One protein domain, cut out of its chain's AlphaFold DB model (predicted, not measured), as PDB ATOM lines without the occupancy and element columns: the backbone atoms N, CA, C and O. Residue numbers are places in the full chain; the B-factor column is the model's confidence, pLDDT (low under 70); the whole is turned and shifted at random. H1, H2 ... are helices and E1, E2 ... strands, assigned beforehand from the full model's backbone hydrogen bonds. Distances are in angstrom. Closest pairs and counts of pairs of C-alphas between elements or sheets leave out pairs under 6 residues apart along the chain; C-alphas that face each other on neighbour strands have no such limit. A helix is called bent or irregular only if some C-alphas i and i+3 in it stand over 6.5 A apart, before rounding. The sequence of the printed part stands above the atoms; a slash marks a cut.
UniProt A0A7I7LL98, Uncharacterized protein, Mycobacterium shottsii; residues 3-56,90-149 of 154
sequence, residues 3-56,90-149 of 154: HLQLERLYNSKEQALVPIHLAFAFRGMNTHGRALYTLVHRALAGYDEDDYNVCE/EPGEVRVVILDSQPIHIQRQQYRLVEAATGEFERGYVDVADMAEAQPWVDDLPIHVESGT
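What this domain is: This is residues 3 to 56 and 90 to 149 of the 154 residues of an uncharacterized protein of Mycobacterium shottsii (UniProt A0A7I7LL98). A small wall of four antiparallel strands has helix H3 packed over one face, mainly over E1 and E2, and the short helix H4 near one end of H3. From that end of H3 the longest helix, H2, reaches away from the sheet as an arm, with H1 folded back at its far end. The printed part has 114 residues with four named helices and four named strands, in the order H1 H2 H3 E1 E2 E3 H4 E4; the class is mixed, and the sheet's order is E1 E2 E3 E4. The whole is compact, with a radius of gyration of the C-alphas of 15.3 A, and spans 48 by 33 by 23 A.

How they stand to each other: H1, residues 3 to 10, touches H2, residues 13 to 28, at a steep tilt of 59 degrees, opposite ways; the closest C-alphas, of Glu 7 and Lys 13, are 5.2 A apart, and H2 touches with residues 13 to 20 alone. H2 has a kink of 31 degrees near residue 20. H2 and H3, residues 31 to 43, only just touch, with 3 pairs of C-alphas within 8 A, and only at the corner by their link; Arg 27 and Gly 33 have the closest C-alphas, 4.5 A apart. H3 is only just irregular: C-alphas 34 and 37 are 7.0 A apart. E1, residues 95 to 99, E2, residues 108 to 115, and E3, residues 119 to 127, form a meander, each strand the antiparallel neighbour of the one before; E1 and E2 are a hairpin, and so are E2 and E3. N 98 and O 112 are 2.9 A apart, and N 113 and O 122 are 2.8 A apart, both within hydrogen-bond range. H3 is on the sheet at a height over the sheet of 7.2 A, over E1 and E2, and makes two layers with it, a helix on one face of a sheet; on the local plane it stands at 32 degrees to E2, only just slantwise to the strands. H4, residues 128 to 133, only grazes the sheet with residues 128 to 131. H4 touches H3, about perpendicular at 88 degrees, with the C-alphas of Thr 31 and Ala 132 closest, 5.3 A apart. E4, residues 144 to 148, is an edge strand antiparallel to E3, with N 123 and O 147 2.8 A apart. Every O i to N i+4 pair is within hydrogen-bond range in H1 and H4, against 8 of 12 in H2 and 5 of 9 in H3.

Where its parts are: H1 begins at C-alpha 3, (118.915, 142.522, 175.189). From first to last C-alpha H1 measures 10.4 A, H2 22.7 A, H3 19.7 A, E1 13.4 A, E2 23.3 A, E3 24.5 A, H4 8.9 A and E4 10.8 A. E4 ends at C-alpha 148, (143.725, 137.973, 193.590).

The domain as a whole: The C-alphas farthest apart, of Asn 11 and His 105, are 48.6 A apart. Residues 57 to 89 are not printed, and C-alphas 56 and 90 are 21.0 A apart across this cut. Of the links that are printed whole, none is long. The mean pLDDT of the printed part is 93.0, and no printed residue is under 70.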
ATOM      1  N   HIS A   3     118.943 141.247 175.912       84.31
ATOM      2  CA  HIS A   3     118.915 142.522 175.189       84.31
ATOM      3  C   HIS A   3     118.446 142.340 173.734       84.31
ATOM      4  O   HIS A   3     117.595 143.094 173.284       84.31
ATOM      5  N   LEU A   4     118.859 141.272 173.036       88.81
ATOM      6  CA  LEU A   4     118.423 140.991 171.656       88.81
ATOM      7  C   LEU A   4     116.916 140.714 171.544       88.81
ATOM      8  O   LEU A   4     116.308 140.974 170.506       88.81
ATOM      9  N   GLN A   5     116.300 140.152 172.589       88.38
ATOM     10  CA  GLN A   5     114.850 139.943 172.614       88.38
ATOM     11  C   GLN A   5     114.116 141.269 172.817       88.38
ATOM     12  O   GLN A   5     113.112 141.514 172.149       88.38
ATOM     13  N   LEU A   6     114.647 142.140 173.680       89.31
ATOM     14  CA  LEU A   6     114.124 143.491 173.873       89.31
ATOM     15  C   LEU A   6     114.286 144.330 172.598       89.31
ATOM     16  O   LEU A   6     113.321 144.945 172.162       89.31
ATOM     17  N   GLU A   7     115.437 144.283 171.926       92.06
ATOM     18  CA  GLU A   7     115.646 144.973 170.644       92.06
ATOM     19  C   GLU A   7     114.598 144.577 169.596       92.06
ATOM     20  O   GLU A   7     114.049 145.440 168.909       92.06
ATOM     21  N   ARG A   8     114.269 143.279 169.507       91.44
ATOM     22  CA  ARG A   8     113.205 142.779 168.620       91.44
ATOM     23  C   ARG A   8     111.819 143.262 169.036       91.44
ATOM     24  O   ARG A   8     111.004 143.555 168.170       91.44
ATOM     25  N   LEU A   9     111.536 143.326 170.336       92.88
ATOM     26  CA  LEU A   9     110.232 143.751 170.850       92.88
ATOM     27  C   LEU A   9     109.995 145.253 170.643       92.88
ATOM     28  O   LEU A   9     108.915 145.659 170.221       92.88
ATOM     29  N   TYR A  10     111.011 146.068 170.922       90.62
ATOM     30  CA  TYR A  10     110.943 147.527 170.834       90.62
ATOM     31  C   TYR A  10     111.273 148.064 169.433       90.62
ATOM     32  O   TYR A  10     111.080 149.251 169.180       90.62
ATOM     33  N   ASN A  11     111.750 147.209 168.516       91.94
ATOM     34  CA  ASN A  11     112.200 147.570 167.164       91.94
ATOM     35  C   ASN A  11     113.220 148.725 167.140       91.94
ATOM     36  O   ASN A  11     113.301 149.485 166.175       91.94
ATOM     37  N   SER A  12     113.988 148.881 168.217       92.44
ATOM     38  CA  SER A  12     115.009 149.913 168.361       92.44
ATOM     39  C   SER A  12     115.990 149.501 169.447       92.44
ATOM     40  O   SER A  12     115.589 149.154 170.560       92.44
ATOM     41  N   LYS A  13     117.283 149.574 169.120       88.25
ATOM     42  CA  LYS A  13     118.360 149.336 170.083       88.25
ATOM     43  C   LYS A  13     118.328 150.351 171.212       88.25
ATOM     44  O   LYS A  13     118.336 149.978 172.375       88.25
ATOM     45  N   GLU A  14     118.193 151.624 170.861       90.94
ATOM     46  CA  GLU A  14     118.149 152.729 171.814       90.94
ATOM     47  C   GLU A  14     116.965 152.604 172.785       90.94
ATOM     48  O   GLU A  14     117.131 152.745 173.992       90.94
ATOM     49  N   GLN A  15     115.775 152.253 172.287       92.25
ATOM     50  CA  GLN A  15     114.598 152.082 173.149       92.25
ATOM     51  C   GLN A  15     114.726 150.864 174.072       92.25
ATOM     52  O   GLN A  15     114.234 150.907 175.196       92.25
ATOM     53  N   ALA A  16     115.411 149.801 173.633       91.00
ATOM     54  CA  ALA A  16     115.682 148.632 174.467       91.00
ATOM     55  C   ALA A  16     116.638 148.944 175.632       91.00
ATOM     56  O   ALA A  16     116.565 148.271 176.661       91.00
ATOM     57  N   LEU A  17     117.474 149.986 175.527       89.62
ATOM     58  CA  LEU A  17     118.357 150.395 176.623       89.62
ATOM     59  C   LEU A  17     117.576 150.888 177.841       89.62
ATOM     60  O   LEU A  17     118.015 150.641 178.960       89.62
ATOM     61  N   VAL A  18     116.418 151.530 177.663       91.31
ATOM     62  CA  VAL A  18     115.618 152.054 178.783       91.31
ATOM     63  C   VAL A  18     115.225 150.948 179.779       91.31
ATOM     64  O   VAL A  18     115.602 151.057 180.946       91.31
ATOM     65  N   PRO A  19     114.526 149.861 179.384       88.88
ATOM     66  CA  PRO A  19     114.184 148.787 180.315       88.88
ATOM     67  C   PRO A  19     115.404 148.023 180.846       88.88
ATOM     68  O   PRO A  19     115.354 147.546 181.977       88.88
ATOM     69  N   ILE A  20     116.498 147.931 180.080       89.31
ATOM     70  CA  ILE A  20     117.760 147.336 180.552       89.31
ATOM     71  C   ILE A  20     118.322 148.154 181.724       89.31
ATOM     72  O   ILE A  20     118.567 147.613 182.802       89.31
ATOM     73  N   HIS A  21     118.453 149.468 181.544       90.69
ATOM     74  CA  HIS A  21     119.043 150.355 182.543       90.69
ATOM     75  C   HIS A  21     118.126 150.615 183.739       90.69
ATOM     76  O   HIS A  21     118.629 150.924 184.815       90.69
ATOM     77  N   LEU A  22     116.805 150.440 183.611       91.94
ATOM     78  CA  LEU A  22     115.897 150.497 184.766       91.94
ATOM     79  C   LEU A  22     116.289 149.486 185.852       91.94
ATOM     80  O   LEU A  22     116.216 149.813 187.037       91.94
ATOM     81  N   ALA A  23     116.742 148.288 185.468       88.44
ATOM     82  CA  ALA A  23     117.203 147.286 186.425       88.44
ATOM     83  C   ALA A  23     118.498 147.731 187.127       88.44
ATOM     84  O   ALA A  23     118.608 147.621 188.347       88.44
ATOM     85  N   PHE A  24     119.446 148.314 186.388       91.19
ATOM     86  CA  PHE A  24     120.685 148.844 186.963       91.19
ATOM     87  C   PHE A  24     120.438 150.035 187.890       91.19
ATOM     88  O   PHE A  24     120.951 150.067 189.008       91.19
ATOM     89  N   ALA A  25     119.579 150.971 187.479       91.81
ATOM     90  CA  ALA A  25     119.159 152.091 188.311       91.81
ATOM     91  C   ALA A  25     118.489 151.597 189.602       91.81
ATOM     92  O   ALA A  25     118.798 152.089 190.687       91.81
ATOM     93  N   PHE A  26     117.628 150.576 189.509       91.88
ATOM     94  CA  PHE A  26     117.029 149.939 190.681       91.88
ATOM     95  C   PHE A  26     118.076 149.363 191.640       91.88
ATOM     96  O   PHE A  26     117.977 149.586 192.850       91.88
ATOM     97  N   ARG A  27     119.109 148.683 191.128       89.75
ATOM     98  CA  ARG A  27     120.226 148.223 191.966       89.75
ATOM     99  C   ARG A  27     120.940 149.401 192.625       89.75
ATOM    100  O   ARG A  27     121.080 149.388 193.843       89.75
ATOM    101  N   GLY A  28     121.279 150.446 191.871       91.81
ATOM    102  CA  GLY A  28     121.968 151.637 192.388       91.81
ATOM    103  C   GLY A  28     121.213 152.401 193.488       91.81
ATOM    104  O   GLY A  28     121.837 153.069 194.312       91.81
ATOM    105  N   MET A  29     119.881 152.274 193.564       92.06
ATOM    106  CA  MET A  29     119.086 152.836 194.668       92.06
ATOM    107  C   MET A  29     119.290 152.103 196.008       92.06
ATOM    108  O   MET A  29     118.984 152.666 197.058       92.06
ATOM    109  N   ASN A  30     119.803 150.870 195.990       90.94
ATOM    110  CA  ASN A  30     120.045 150.051 197.176       90.94
ATOM    111  C   ASN A  30     121.529 150.076 197.559       90.94
ATOM    112  O   ASN A  30     122.391 150.077 196.685       90.94
ATOM    113  N   THR A  31     121.837 150.025 198.860       90.75
ATOM    114  CA  THR A  31     123.215 150.129 199.377       90.75
ATOM    115  C   THR A  31     124.180 149.168 198.682       90.75
ATOM    116  O   THR A  31     125.177 149.610 198.130       90.75
ATOM    117  N   HIS A  32     123.850 147.874 198.616       88.88
ATOM    118  CA  HIS A  32     124.718 146.877 197.977       88.88
ATOM    119  C   HIS A  32     124.915 147.126 196.475       88.88
ATOM    120  O   HIS A  32     125.965 146.823 195.921       88.88
ATOM    121  N   GLY A  33     123.909 147.681 195.792       91.44
ATOM    122  CA  GLY A  33     123.975 147.875 194.349       91.44
ATOM    123  C   GLY A  33     124.916 149.004 193.945       91.44
ATOM    124  O   GLY A  33     125.335 149.051 192.792       91.44
ATOM    125  N   ARG A  34     125.308 149.865 194.892       93.75
ATOM    126  CA  ARG A  34     126.276 150.943 194.660       93.75
ATOM    127  C   ARG A  34     127.702 150.450 194.444       93.75
ATOM    128  O   ARG A  34     128.479 151.174 193.843       93.75
ATOM    129  N   ALA A  35     128.021 149.221 194.852       95.00
ATOM    130  CA  ALA A  35     129.323 148.620 194.571       95.00
ATOM    131  C   ALA A  35     129.427 147.944 193.202       95.00
ATOM    132  O   ALA A  35     130.530 147.659 192.744       95.00
ATOM    133  N   LEU A  36     128.299 147.658 192.546       93.81
ATOM    134  CA  LEU A  36     128.293 146.778 191.380       93.81
ATOM    135  C   LEU A  36     129.033 147.377 190.185       93.81
ATOM    136  O   LEU A  36     129.817 146.660 189.580       93.81
ATOM    137  N   TYR A  37     128.849 148.663 189.868       93.25
ATOM    138  CA  TYR A  37     129.558 149.289 188.743       93.25
ATOM    139  C   TYR A  37     131.068 149.360 188.971       93.25
ATOM    140  O   TYR A  37     131.834 148.941 188.107       93.25
ATOM    141  N   THR A  38     131.496 149.720 190.183       95.00
ATOM    142  CA  THR A  38     132.920 149.711 190.546       95.00
ATOM    143  C   THR A  38     133.522 148.317 190.392       95.00
ATOM    144  O   THR A  38     134.614 148.158 189.846       95.00
ATOM    145  N   LEU A  39     132.797 147.284 190.826       95.75
ATOM    146  CA  LEU A  39     133.218 145.894 190.668       95.75
ATOM    147  C   LEU A  39     133.168 145.418 189.207       95.75
ATOM    148  O   LEU A  39     134.013 144.615 188.826       95.75
ATOM    149  N   VAL A  40     132.237 145.908 188.382       95.06
ATOM    150  CA  VAL A  40     132.176 145.619 186.937       95.06
ATOM    151  C   VAL A  40     133.383 146.216 186.226       95.06
ATOM    152  O   VAL A  40     134.093 145.482 185.544       95.06
ATOM    153  N   HIS A  41     133.690 147.498 186.433       94.06
ATOM    154  CA  HIS A  41     134.865 148.128 185.820       94.06
ATOM    155  C   HIS A  41     136.167 147.502 186.323       94.06
ATOM    156  O   HIS A  41     137.116 147.326 185.560       94.06
ATOM    157  N   ARG A  42     136.197 147.070 187.588       94.38
ATOM    158  CA  ARG A  42     137.303 146.275 188.125       94.38
ATOM    159  C   ARG A  42     137.406 144.905 187.461       94.38
ATOM    160  O   ARG A  42     138.506 144.475 187.124       94.38
ATOM    161  N   ALA A  43     136.281 144.228 187.243       95.38
ATOM    162  CA  ALA A  43     136.253 142.967 186.522       95.38
ATOM    163  C   ALA A  43     136.713 143.147 185.074       95.38
ATOM    164  O   ALA A  43     137.346 142.240 184.558       95.38
ATOM    165  N   LEU A  44     136.464 144.293 184.445       94.94
ATOM    166  CA  LEU A  44     136.883 144.609 183.076       94.94
ATOM    167  C   LEU A  44     138.269 145.271 182.988       94.94
ATOM    168  O   LEU A  44     138.675 145.694 181.910       94.94
ATOM    169  N   ALA A  45     139.033 145.348 184.081       92.62
ATOM    170  CA  ALA A  45     140.358 145.958 184.051       92.62
ATOM    171  C   ALA A  45     141.266 145.273 183.009       92.62
ATOM    172  O   ALA A  45     141.506 144.068 183.076       92.62
ATOM    173  N   GLY A  46     141.774 146.057 182.051       90.88
ATOM    174  CA  GLY A  46     142.591 145.564 180.934       90.88
ATOM    175  C   GLY A  46     141.804 145.155 179.682       90.88
ATOM    176  O   GLY A  46     142.424 144.730 178.710       90.88
ATOM    177  N   TYR A  47     140.480 145.312 179.687       93.19
ATOM    178  CA  TYR A  47     139.589 145.058 178.554       93.19
ATOM    179  C   TYR A  47     138.925 146.357 178.085       93.19
ATOM    180  O   TYR A  47     138.813 147.316 178.851       93.19
ATOM    181  N   ASP A  48     138.492 146.382 176.825       93.69
ATOM    182  CA  ASP A  48     137.620 147.437 176.309       93.69
ATOM    183  C   ASP A  48     136.177 147.139 176.734       93.69
ATOM    184  O   ASP A  48     135.673 146.045 176.483       93.69
ATOM    185  N   GLU A  49     135.514 148.078 177.406       90.88
ATOM    186  CA  GLU A  49     134.129 147.895 177.854       90.88
ATOM    187  C   GLU A  49     133.163 147.756 176.668       90.88
ATOM    188  O   GLU A  49     132.190 147.005 176.765       90.88
ATOM    189  N   ASP A  50     133.468 148.392 175.530       92.00
ATOM    190  CA  ASP A  50     132.634 148.340 174.322       92.00
ATOM    191  C   ASP A  50     132.547 146.919 173.719       92.00
ATOM    192  O   ASP A  50     131.599 146.610 172.987       92.00
ATOM    193  N   ASP A  51     133.485 146.026 174.066       93.75
ATOM    194  CA  ASP A  51     133.472 144.613 173.665       93.75
ATOM    195  C   ASP A  51     132.533 143.749 174.534       93.75
ATOM    196  O   ASP A  51     132.262 142.585 174.210       93.75
ATOM    197  N   TYR A  52     131.993 144.302 175.627       93.00
ATOM    198  CA  TYR A  52     131.192 143.576 176.608       93.00
ATOM    199  C   TYR A  52     129.742 144.056 176.670       93.00
ATOM    200  O   TYR A  52     129.400 145.218 176.492       93.00
ATOM    201  N   ASN A  53     128.845 143.119 176.987       90.75
ATOM    202  CA  ASN A  53     127.468 143.441 177.347       90.75
ATOM    203  C   ASN A  53     127.284 143.243 178.849       90.75
ATOM    204  O   ASN A  53     127.152 142.105 179.311       90.75
ATOM    205  N   VAL A  54     127.215 144.339 179.603       91.44
ATOM    206  CA  VAL A  54     126.873 144.280 181.028       91.44
ATOM    207  C   VAL A  54     125.438 143.775 181.168       91.44
ATOM    208  O   VAL A  54     124.500 144.320 180.583       91.44
ATOM    209  N   CYS A  55     125.268 142.696 181.928       90.25
ATOM    210  CA  CYS A  55     123.984 142.036 182.132       90.25
ATOM    211  C   CYS A  55     123.623 142.035 183.613       90.25
ATOM    212  O   CYS A  55     124.470 141.796 184.471       90.25
ATOM    213  N   GLU A  56     122.348 142.260 183.914       88.81
ATOM    214  CA  GLU A  56     121.857 142.172 185.287       88.81
ATOM    215  C   GLU A  56     121.734 140.695 185.708       88.81
ATOM    216  O   GLU A  56     121.211 139.868 184.954       88.81
ATOM    217  N   GLU A  90     135.551 130.412 176.373       96.94
ATOM    218  CA  GLU A  90     136.972 130.732 176.330       96.94
ATOM    219  C   GLU A  90     137.321 131.826 177.363       96.94
ATOM    220  O   GLU A  90     136.444 132.579 177.812       96.94
ATOM    221  N   PRO A  91     138.601 131.944 177.771       95.25
ATOM    222  CA  PRO A  91     139.049 133.028 178.644       95.25
ATOM    223  C   PRO A  91     138.658 134.406 178.094       95.25
ATOM    224  O   PRO A  91     138.819 134.686 176.907       95.25
ATOM    225  N   GLY A  92     138.150 135.277 178.963       93.25
ATOM    226  CA  GLY A  92     137.643 136.601 178.619       93.25
ATOM    227  C   GLY A  92     136.169 136.658 178.208       93.25
ATOM    228  O   GLY A  92     135.594 137.737 178.300       93.25
ATOM    229  N   GLU A  93     135.512 135.562 177.812       94.31
ATOM    230  CA  GLU A  93     134.151 135.654 177.242       94.31
ATOM    231  C   GLU A  93     133.055 135.953 178.272       94.31
ATOM    232  O   GLU A  93     132.094 136.669 177.981       94.31
ATOM    233  N   VAL A  94     133.169 135.394 179.481       94.38
ATOM    234  CA  VAL A  94     132.161 135.550 180.540       94.38
ATOM    235  C   VAL A  94     132.843 135.846 181.863       94.38
ATOM    236  O   VAL A  94     133.505 134.984 182.445       94.38
ATOM    237  N   ARG A  95     132.622 137.065 182.354       95.25
ATOM    238  CA  ARG A  95     133.116 137.557 183.641       95.25
ATOM    239  C   ARG A  95     131.925 137.927 184.513       95.25
ATOM    240  O   ARG A  95     130.971 138.543 184.043       95.25
ATOM    241  N   VAL A  96     131.964 137.518 185.772       94.75
ATOM    242  CA  VAL A  96     130.842 137.609 186.703       94.75
ATOM    243  C   VAL A  96     131.295 138.305 187.975       94.75
ATOM    244  O   VAL A  96     132.295 137.933 188.588       94.75
ATOM    245  N   VAL A  97     130.520 139.311 188.367       95.00
ATOM    246  CA  VAL A  97     130.630 139.994 189.655       95.00
ATOM    247  C   VAL A  97     129.623 139.362 190.604       95.00
ATOM    248  O   VAL A  97     128.420 139.399 190.344       95.00
ATOM    249  N   ILE A  98     130.105 138.807 191.713       94.19
ATOM    250  CA  ILE A  98     129.265 138.274 192.786       94.19
ATOM    251  C   ILE A  98     129.481 139.136 194.027       94.19
ATOM    252  O   ILE A  98     130.620 139.337 194.440       94.19
ATOM    253  N   LEU A  99     128.398 139.628 194.633       93.50
ATOM    254  CA  LEU A  99     128.417 140.383 195.888       93.50
ATOM    255  C   LEU A  99     127.446 139.737 196.879       93.50
ATOM    256  O   LEU A  99     126.231 139.759 196.676       93.50
ATOM    257  N   ASP A 100     127.981 139.169 197.956       91.81
ATOM    258  CA  ASP A 100     127.187 138.501 198.984       91.81
ATOM    259  C   ASP A 100     126.459 139.488 199.876       91.81
ATOM    260  O   ASP A 100     126.942 140.586 200.159       91.81
ATOM    261  N   SER A 101     125.325 139.049 200.417       89.88
ATOM    262  CA  SER A 101     124.635 139.768 201.478       89.88
ATOM    263  C   SER A 101     125.520 139.949 202.716       89.88
ATOM    264  O   SER A 101     126.399 139.146 203.034       89.88
ATOM    265  N   GLN A 102     125.270 141.041 203.433       92.81
ATOM    266  CA  GLN A 102     125.982 141.372 204.658       92.81
ATOM    267  C   GLN A 102     125.684 140.336 205.761       92.81
ATOM    268  O   GLN A 102     124.518 140.167 206.140       92.81
ATOM    269  N   PRO A 103     126.703 139.696 206.365       92.94
ATOM    270  CA  PRO A 103     126.511 138.944 207.598       92.94
ATOM    271  C   PRO A 103     126.026 139.872 208.718       92.94
ATOM    272  O   PRO A 103     126.622 140.917 208.950       92.94
ATOM    273  N   ILE A 104     125.006 139.465 209.483       93.38
ATOM    274  CA  ILE A 104     124.343 140.314 210.504       93.38
ATOM    275  C   ILE A 104     125.327 141.000 211.476       93.38
ATOM    276  O   ILE A 104     125.071 142.097 211.962       93.38
ATOM    277  N   HIS A 105     126.455 140.353 211.771       95.06
ATOM    278  CA  HIS A 105     127.432 140.786 212.772       95.06
ATOM    279  C   HIS A 105     128.676 141.471 212.183       95.06
ATOM    280  O   HIS A 105     129.590 141.801 212.935       95.06
ATOM    281  N   ILE A 106     128.744 141.672 210.864       95.88
ATOM    282  CA  ILE A 106     129.923 142.227 210.190       95.88
ATOM    283  C   ILE A 106     129.480 143.368 209.273       95.88
ATOM    284  O   ILE A 106     128.591 143.198 208.449       95.88
ATOM    285  N   GLN A 107     130.101 144.542 209.387       96.12
ATOM    286  CA  GLN A 107     129.758 145.730 208.586       96.12
ATOM    287  C   GLN A 107     130.453 145.763 207.214       96.12
ATOM    288  O   GLN A 107     130.857 146.823 206.748       96.12
ATOM    289  N   ARG A 108     130.570 144.601 206.560       96.75
ATOM    290  CA  ARG A 108     131.172 144.453 205.227       96.75
ATOM    291  C   ARG A 108     130.428 143.416 204.388       96.75
ATOM    292  O   ARG A 108     129.884 142.458 204.943       96.75
ATOM    293  N   GLN A 109     130.445 143.580 203.070       96.38
ATOM    294  CA  GLN A 109     129.960 142.590 202.104       96.38
ATOM    295  C   GLN A 109     131.138 141.994 201.339       96.38
ATOM    296  O   GLN A 109     132.075 142.703 200.984       96.38
ATOM    297  N   GLN A 110     131.104 140.682 201.130       96.25
ATOM    298  CA  GLN A 110     132.149 139.956 200.414       96.25
ATOM    299  C   GLN A 110     131.836 139.967 198.923       96.25
ATOM    300  O   GLN A 110     130.688 139.733 198.545       96.25
ATOM    301  N   TYR A 111     132.844 140.192 198.090       96.31
ATOM    302  CA  TYR A 111     132.713 140.072 196.645       96.31
ATOM    303  C   TYR A 111     133.679 139.028 196.091       96.31
ATOM    304  O   TYR A 111     134.722 138.734 196.686       96.31
ATOM    305  N   ARG A 112     133.322 138.486 194.928       96.56
ATOM    306  CA  ARG A 112     134.171 137.622 194.108       96.56
ATOM    307  C   ARG A 112     134.027 138.011 192.652       96.56
ATOM    308  O   ARG A 112     132.923 138.310 192.192       96.56
ATOM    309  N   LEU A 113     135.145 137.993 191.947       96.69
ATOM    310  CA  LEU A 113     135.206 138.160 190.508       96.69
ATOM    311  C   LEU A 113     135.606 136.820 189.898       96.69
ATOM    312  O   LEU A 113     136.645 136.246 190.237       96.69
ATOM    313  N   VAL A 114     134.741 136.315 189.028       96.00
ATOM    314  CA  VAL A 114     134.846 134.969 188.470       96.00
ATOM    315  C   VAL A 114     134.826 135.065 186.958       96.00
ATOM    316  O   VAL A 114     133.980 135.743 186.383       96.00
ATOM    317  N   GLU A 115     135.736 134.366 186.305       95.75
ATOM    318  CA  GLU A 115     135.670 134.109 184.876       95.75
ATOM    319  C   GLU A 115     135.198 132.671 184.655       95.75
ATOM    320  O   GLU A 115     135.690 131.746 185.299       95.75
ATOM    321  N   ALA A 116     134.239 132.456 183.754       95.31
ATOM    322  CA  ALA A 116     133.636 131.131 183.585       95.31
ATOM    323  C   ALA A 116     134.654 130.059 183.156       95.31
ATOM    324  O   ALA A 116     134.552 128.911 183.582       95.31
ATOM    325  N   ALA A 117     135.649 130.442 182.350       96.25
ATOM    326  CA  ALA A 117     136.669 129.537 181.828       96.25
ATOM    327  C   ALA A 117     137.779 129.214 182.842       96.25
ATOM    328  O   ALA A 117     138.262 128.081 182.883       96.25
ATOM    329  N   THR A 118     138.201 130.199 183.641       94.81
ATOM    330  CA  THR A 118     139.406 130.105 184.488       94.81
ATOM    331  C   THR A 118     139.121 130.101 185.992       94.81
ATOM    332  O   THR A 118     140.004 129.749 186.774       94.81
ATOM    333  N   GLY A 119     137.885 130.394 186.402       94.12
ATOM    334  CA  GLY A 119     137.439 130.400 187.793       94.12
ATOM    335  C   GLY A 119     137.570 131.763 188.477       94.12
ATOM    336  O   GLY A 119     137.600 132.814 187.838       94.12
ATOM    337  N   GLU A 120     137.587 131.750 189.810       95.75
ATOM    338  CA  GLU A 120     137.772 132.958 190.623       95.75
ATOM    339  C   GLU A 120     139.170 133.544 190.399       95.75
ATOM    340  O   GLU A 120     140.176 132.860 190.601       95.75
ATOM    341  N   PHE A 121     139.233 134.822 190.021       95.62
ATOM    342  CA  PHE A 121     140.494 135.550 189.858       95.62
ATOM    343  C   PHE A 121     140.688 136.646 190.908       95.62
ATOM    344  O   PHE A 121     141.812 137.095 191.125       95.62
ATOM    345  N   GLU A 122     139.624 137.066 191.597       97.19
ATOM    346  CA  GLU A 122     139.729 138.011 192.705       97.19
ATOM    347  C   GLU A 122     138.631 137.808 193.750       97.19
ATOM    348  O   GLU A 122     137.484 137.500 193.430       97.19
ATOM    349  N   ARG A 123     138.985 138.048 195.010       97.62
ATOM    350  CA  ARG A 123     138.096 138.053 196.164       97.62
ATOM    351  C   ARG A 123     138.485 139.167 197.119       97.62
ATOM    352  O   ARG A 123     139.667 139.428 197.362       97.62
ATOM    353  N   GLY A 124     137.480 139.769 197.729       97.75
ATOM    354  CA  GLY A 124     137.684 140.773 198.754       97.75
ATOM    355  C   GLY A 124     136.380 141.200 199.399       97.75
ATOM    356  O   GLY A 124     135.380 140.478 199.378       97.75
ATOM    357  N   TYR A 125     136.381 142.398 199.964       97.88
ATOM    358  CA  TYR A 125     135.198 142.984 200.570       97.88
ATOM    359  C   TYR A 125     135.078 144.484 200.325       97.88
ATOM    360  O   TYR A 125     136.034 145.161 199.942       97.88
ATOM    361  N   VAL A 126     133.875 144.981 200.585       97.38
ATOM    362  CA  VAL A 126     133.532 146.401 200.616       97.38
ATOM    363  C   VAL A 126     132.845 146.698 201.942       97.38
ATOM    364  O   VAL A 126     131.993 145.918 202.390       97.38
ATOM    365  N   ASP A 127     133.202 147.811 202.573       97.25
ATOM    366  CA  ASP A 127     132.552 148.248 203.802       97.25
ATOM    367  C   ASP A 127     131.169 148.853 203.512       97.25
ATOM    368  O   ASP A 127     130.941 149.578 202.540       97.25
ATOM    369  N   VAL A 128     130.197 148.530 204.368       95.88
ATOM    370  CA  VAL A 128     128.796 148.948 204.174       95.88
ATOM    371  C   VAL A 128     128.633 150.462 204.297       95.88
ATOM    372  O   VAL A 128     127.784 151.041 203.619       95.88
ATOM    373  N   ALA A 129     129.450 151.100 205.139       96.50
ATOM    374  CA  ALA A 129     129.455 152.548 205.304       96.50
ATOM    375  C   ALA A 129     129.847 153.255 203.998       96.50
ATOM    376  O   ALA A 129     129.113 154.127 203.541       96.50
ATOM    377  N   ASP A 130     130.917 152.797 203.346       96.62
ATOM    378  CA  ASP A 130     131.380 153.378 202.086       96.62
ATOM    379  C   ASP A 130     130.331 153.211 200.981       96.62
ATOM    380  O   ASP A 130     130.012 154.164 200.272       96.62
ATOM    381  N   MET A 131     129.693 152.036 200.893       95.38
ATOM    382  CA  MET A 131     128.580 151.825 199.958       95.38
ATOM    383  C   MET A 131     127.402 152.767 200.226       95.38
ATOM    384  O   MET A 131     126.748 153.216 199.287       95.38
ATOM    385  N   ALA A 132     127.099 153.070 201.489       94.25
ATOM    386  CA  ALA A 132     125.988 153.948 201.848       94.25
ATOM    387  C   ALA A 132     126.243 155.424 201.487       94.25
ATOM    388  O   ALA A 132     125.278 156.164 201.256       94.25
ATOM    389  N   GLU A 133     127.504 155.845 201.403       94.25
ATOM    390  CA  GLU A 133     127.905 157.212 201.049       94.25
ATOM    391  C   GLU A 133     128.208 157.375 199.551       94.25
ATOM    392  O   GLU A 133     127.931 158.435 198.980       94.25
ATOM    393  N   ALA A 134     128.689 156.314 198.898       93.00
ATOM    394  CA  ALA A 134     129.070 156.325 197.491       93.00
ATOM    395  C   ALA A 134     127.891 156.607 196.549       93.00
ATOM    396  O   ALA A 134     126.733 156.249 196.813       93.00
ATOM    397  N   GLN A 135     128.207 157.213 195.405       92.81
ATOM    398  CA  GLN A 135     127.296 157.301 194.268       92.81
ATOM    399  C   GLN A 135     127.565 156.134 193.307       92.81
ATOM    400  O   GLN A 135     128.723 155.879 192.985       92.81
ATOM    401  N   PRO A 136     126.527 155.457 192.783       89.44
ATOM    402  CA  PRO A 136     126.693 154.238 191.985       89.44
ATOM    403  C   PRO A 136     127.368 154.434 190.613       89.44
ATOM    404  O   PRO A 136     127.545 153.451 189.908       89.44
ATOM    405  N   TRP A 137     127.705 155.664 190.209       87.25
ATOM    406  CA  TRP A 137     128.290 156.003 188.898       87.25
ATOM    407  C   TRP A 137     129.677 156.667 188.978       87.25
ATOM    408  O   TRP A 137     130.156 157.172 187.967       87.25
ATOM    409  N   VAL A 138     130.279 156.780 190.170       87.38
ATOM    410  CA  VAL A 138     131.537 157.539 190.374       87.38
ATOM    411  C   VAL A 138     132.769 156.630 190.482       87.38
ATOM    412  O   VAL A 138     133.886 157.104 190.307       87.38
ATOM    413  N   ASP A 139     132.575 155.328 190.705       86.50
ATOM    414  CA  ASP A 139     133.629 154.304 190.793       86.50
ATOM    415  C   ASP A 139     134.796 154.611 191.735       86.50
ATOM    416  O   ASP A 139     135.924 154.159 191.542       86.50
ATOM    417  N   ASP A 140     134.512 155.358 192.795       89.62
ATOM    418  CA  ASP A 140     135.458 155.770 193.828       89.62
ATOM    419  C   ASP A 140     135.336 154.951 195.121       89.62
ATOM    420  O   ASP A 140     136.013 155.234 196.112       89.62
ATOM    421  N   LEU A 141     134.494 153.917 195.114       94.12
ATOM    422  CA  LEU A 141     134.253 153.063 196.264       94.12
ATOM    423  C   LEU A 141     135.527 152.288 196.666       94.12
ATOM    424  O   LEU A 141     136.093 151.569 195.837       94.12
ATOM    425  N   PRO A 142     135.960 152.359 197.937       95.81
ATOM    426  CA  PRO A 142     137.077 151.567 198.438       95.81
ATOM    427  C   PRO A 142     136.831 150.056 198.317       95.81
ATOM    428  O   PRO A 142     135.855 149.518 198.839       95.81
ATOM    429  N   ILE A 143     137.752 149.356 197.649       96.62
ATOM    430  CA  ILE A 143     137.739 147.895 197.497       96.62
ATOM    431  C   ILE A 143     138.900 147.289 198.290       96.62
ATOM    432  O   ILE A 143     140.065 147.626 198.060       96.62
ATOM    433  N   HIS A 144     138.598 146.354 199.191       97.56
ATOM    434  CA  HIS A 144     139.592 145.661 200.006       97.56
ATOM    435  C   HIS A 144     139.836 144.249 199.475       97.56
ATOM    436  O   HIS A 144     139.080 143.324 199.768       97.56
ATOM    437  N   VAL A 145     140.906 144.078 198.699       97.62
ATOM    438  CA  VAL A 145     141.284 142.779 198.122       97.62
ATOM    439  C   VAL A 145     141.866 141.870 199.209       97.62
ATOM    440  O   VAL A 145     142.842 142.230 199.867       97.62
ATOM    441  N   GLU A 146     141.291 140.679 199.377       97.06
ATOM    442  CA  GLU A 146     141.816 139.634 200.269       97.06
ATOM    443  C   GLU A 146     142.724 138.662 199.497       97.06
ATOM    444  O   GLU A 146     143.768 138.244 200.002       97.06
ATOM    445  N   SER A 147     142.371 138.342 198.249       95.06
ATOM    446  CA  SER A 147     143.204 137.554 197.340       95.06
ATOM    447  C   SER A 147     142.900 137.888 195.884       95.06
ATOM    448  O   SER A 147     141.746 138.085 195.522       95.06
ATOM    449  N   GLY A 148     143.916 137.877 195.029       86.19
ATOM    450  CA  GLY A 148     143.725 137.973 193.590       86.19
ATOM    451  C   GLY A 148     144.922 137.419 192.837       86.19
ATOM    452  O   GLY A 148     146.065 137.542 193.289       86.19
ATOM    453  N   THR A 149     144.666 136.789 191.700       74.00
ATOM    454  CA  THR A 149     145.693 136.562 190.686       74.00
ATOM    455  C   THR A 149     145.793 137.840 189.864       74.00
ATOM    456  O   THR A 149     144.782 138.429 189.495       74.00
TER     457      THR A 149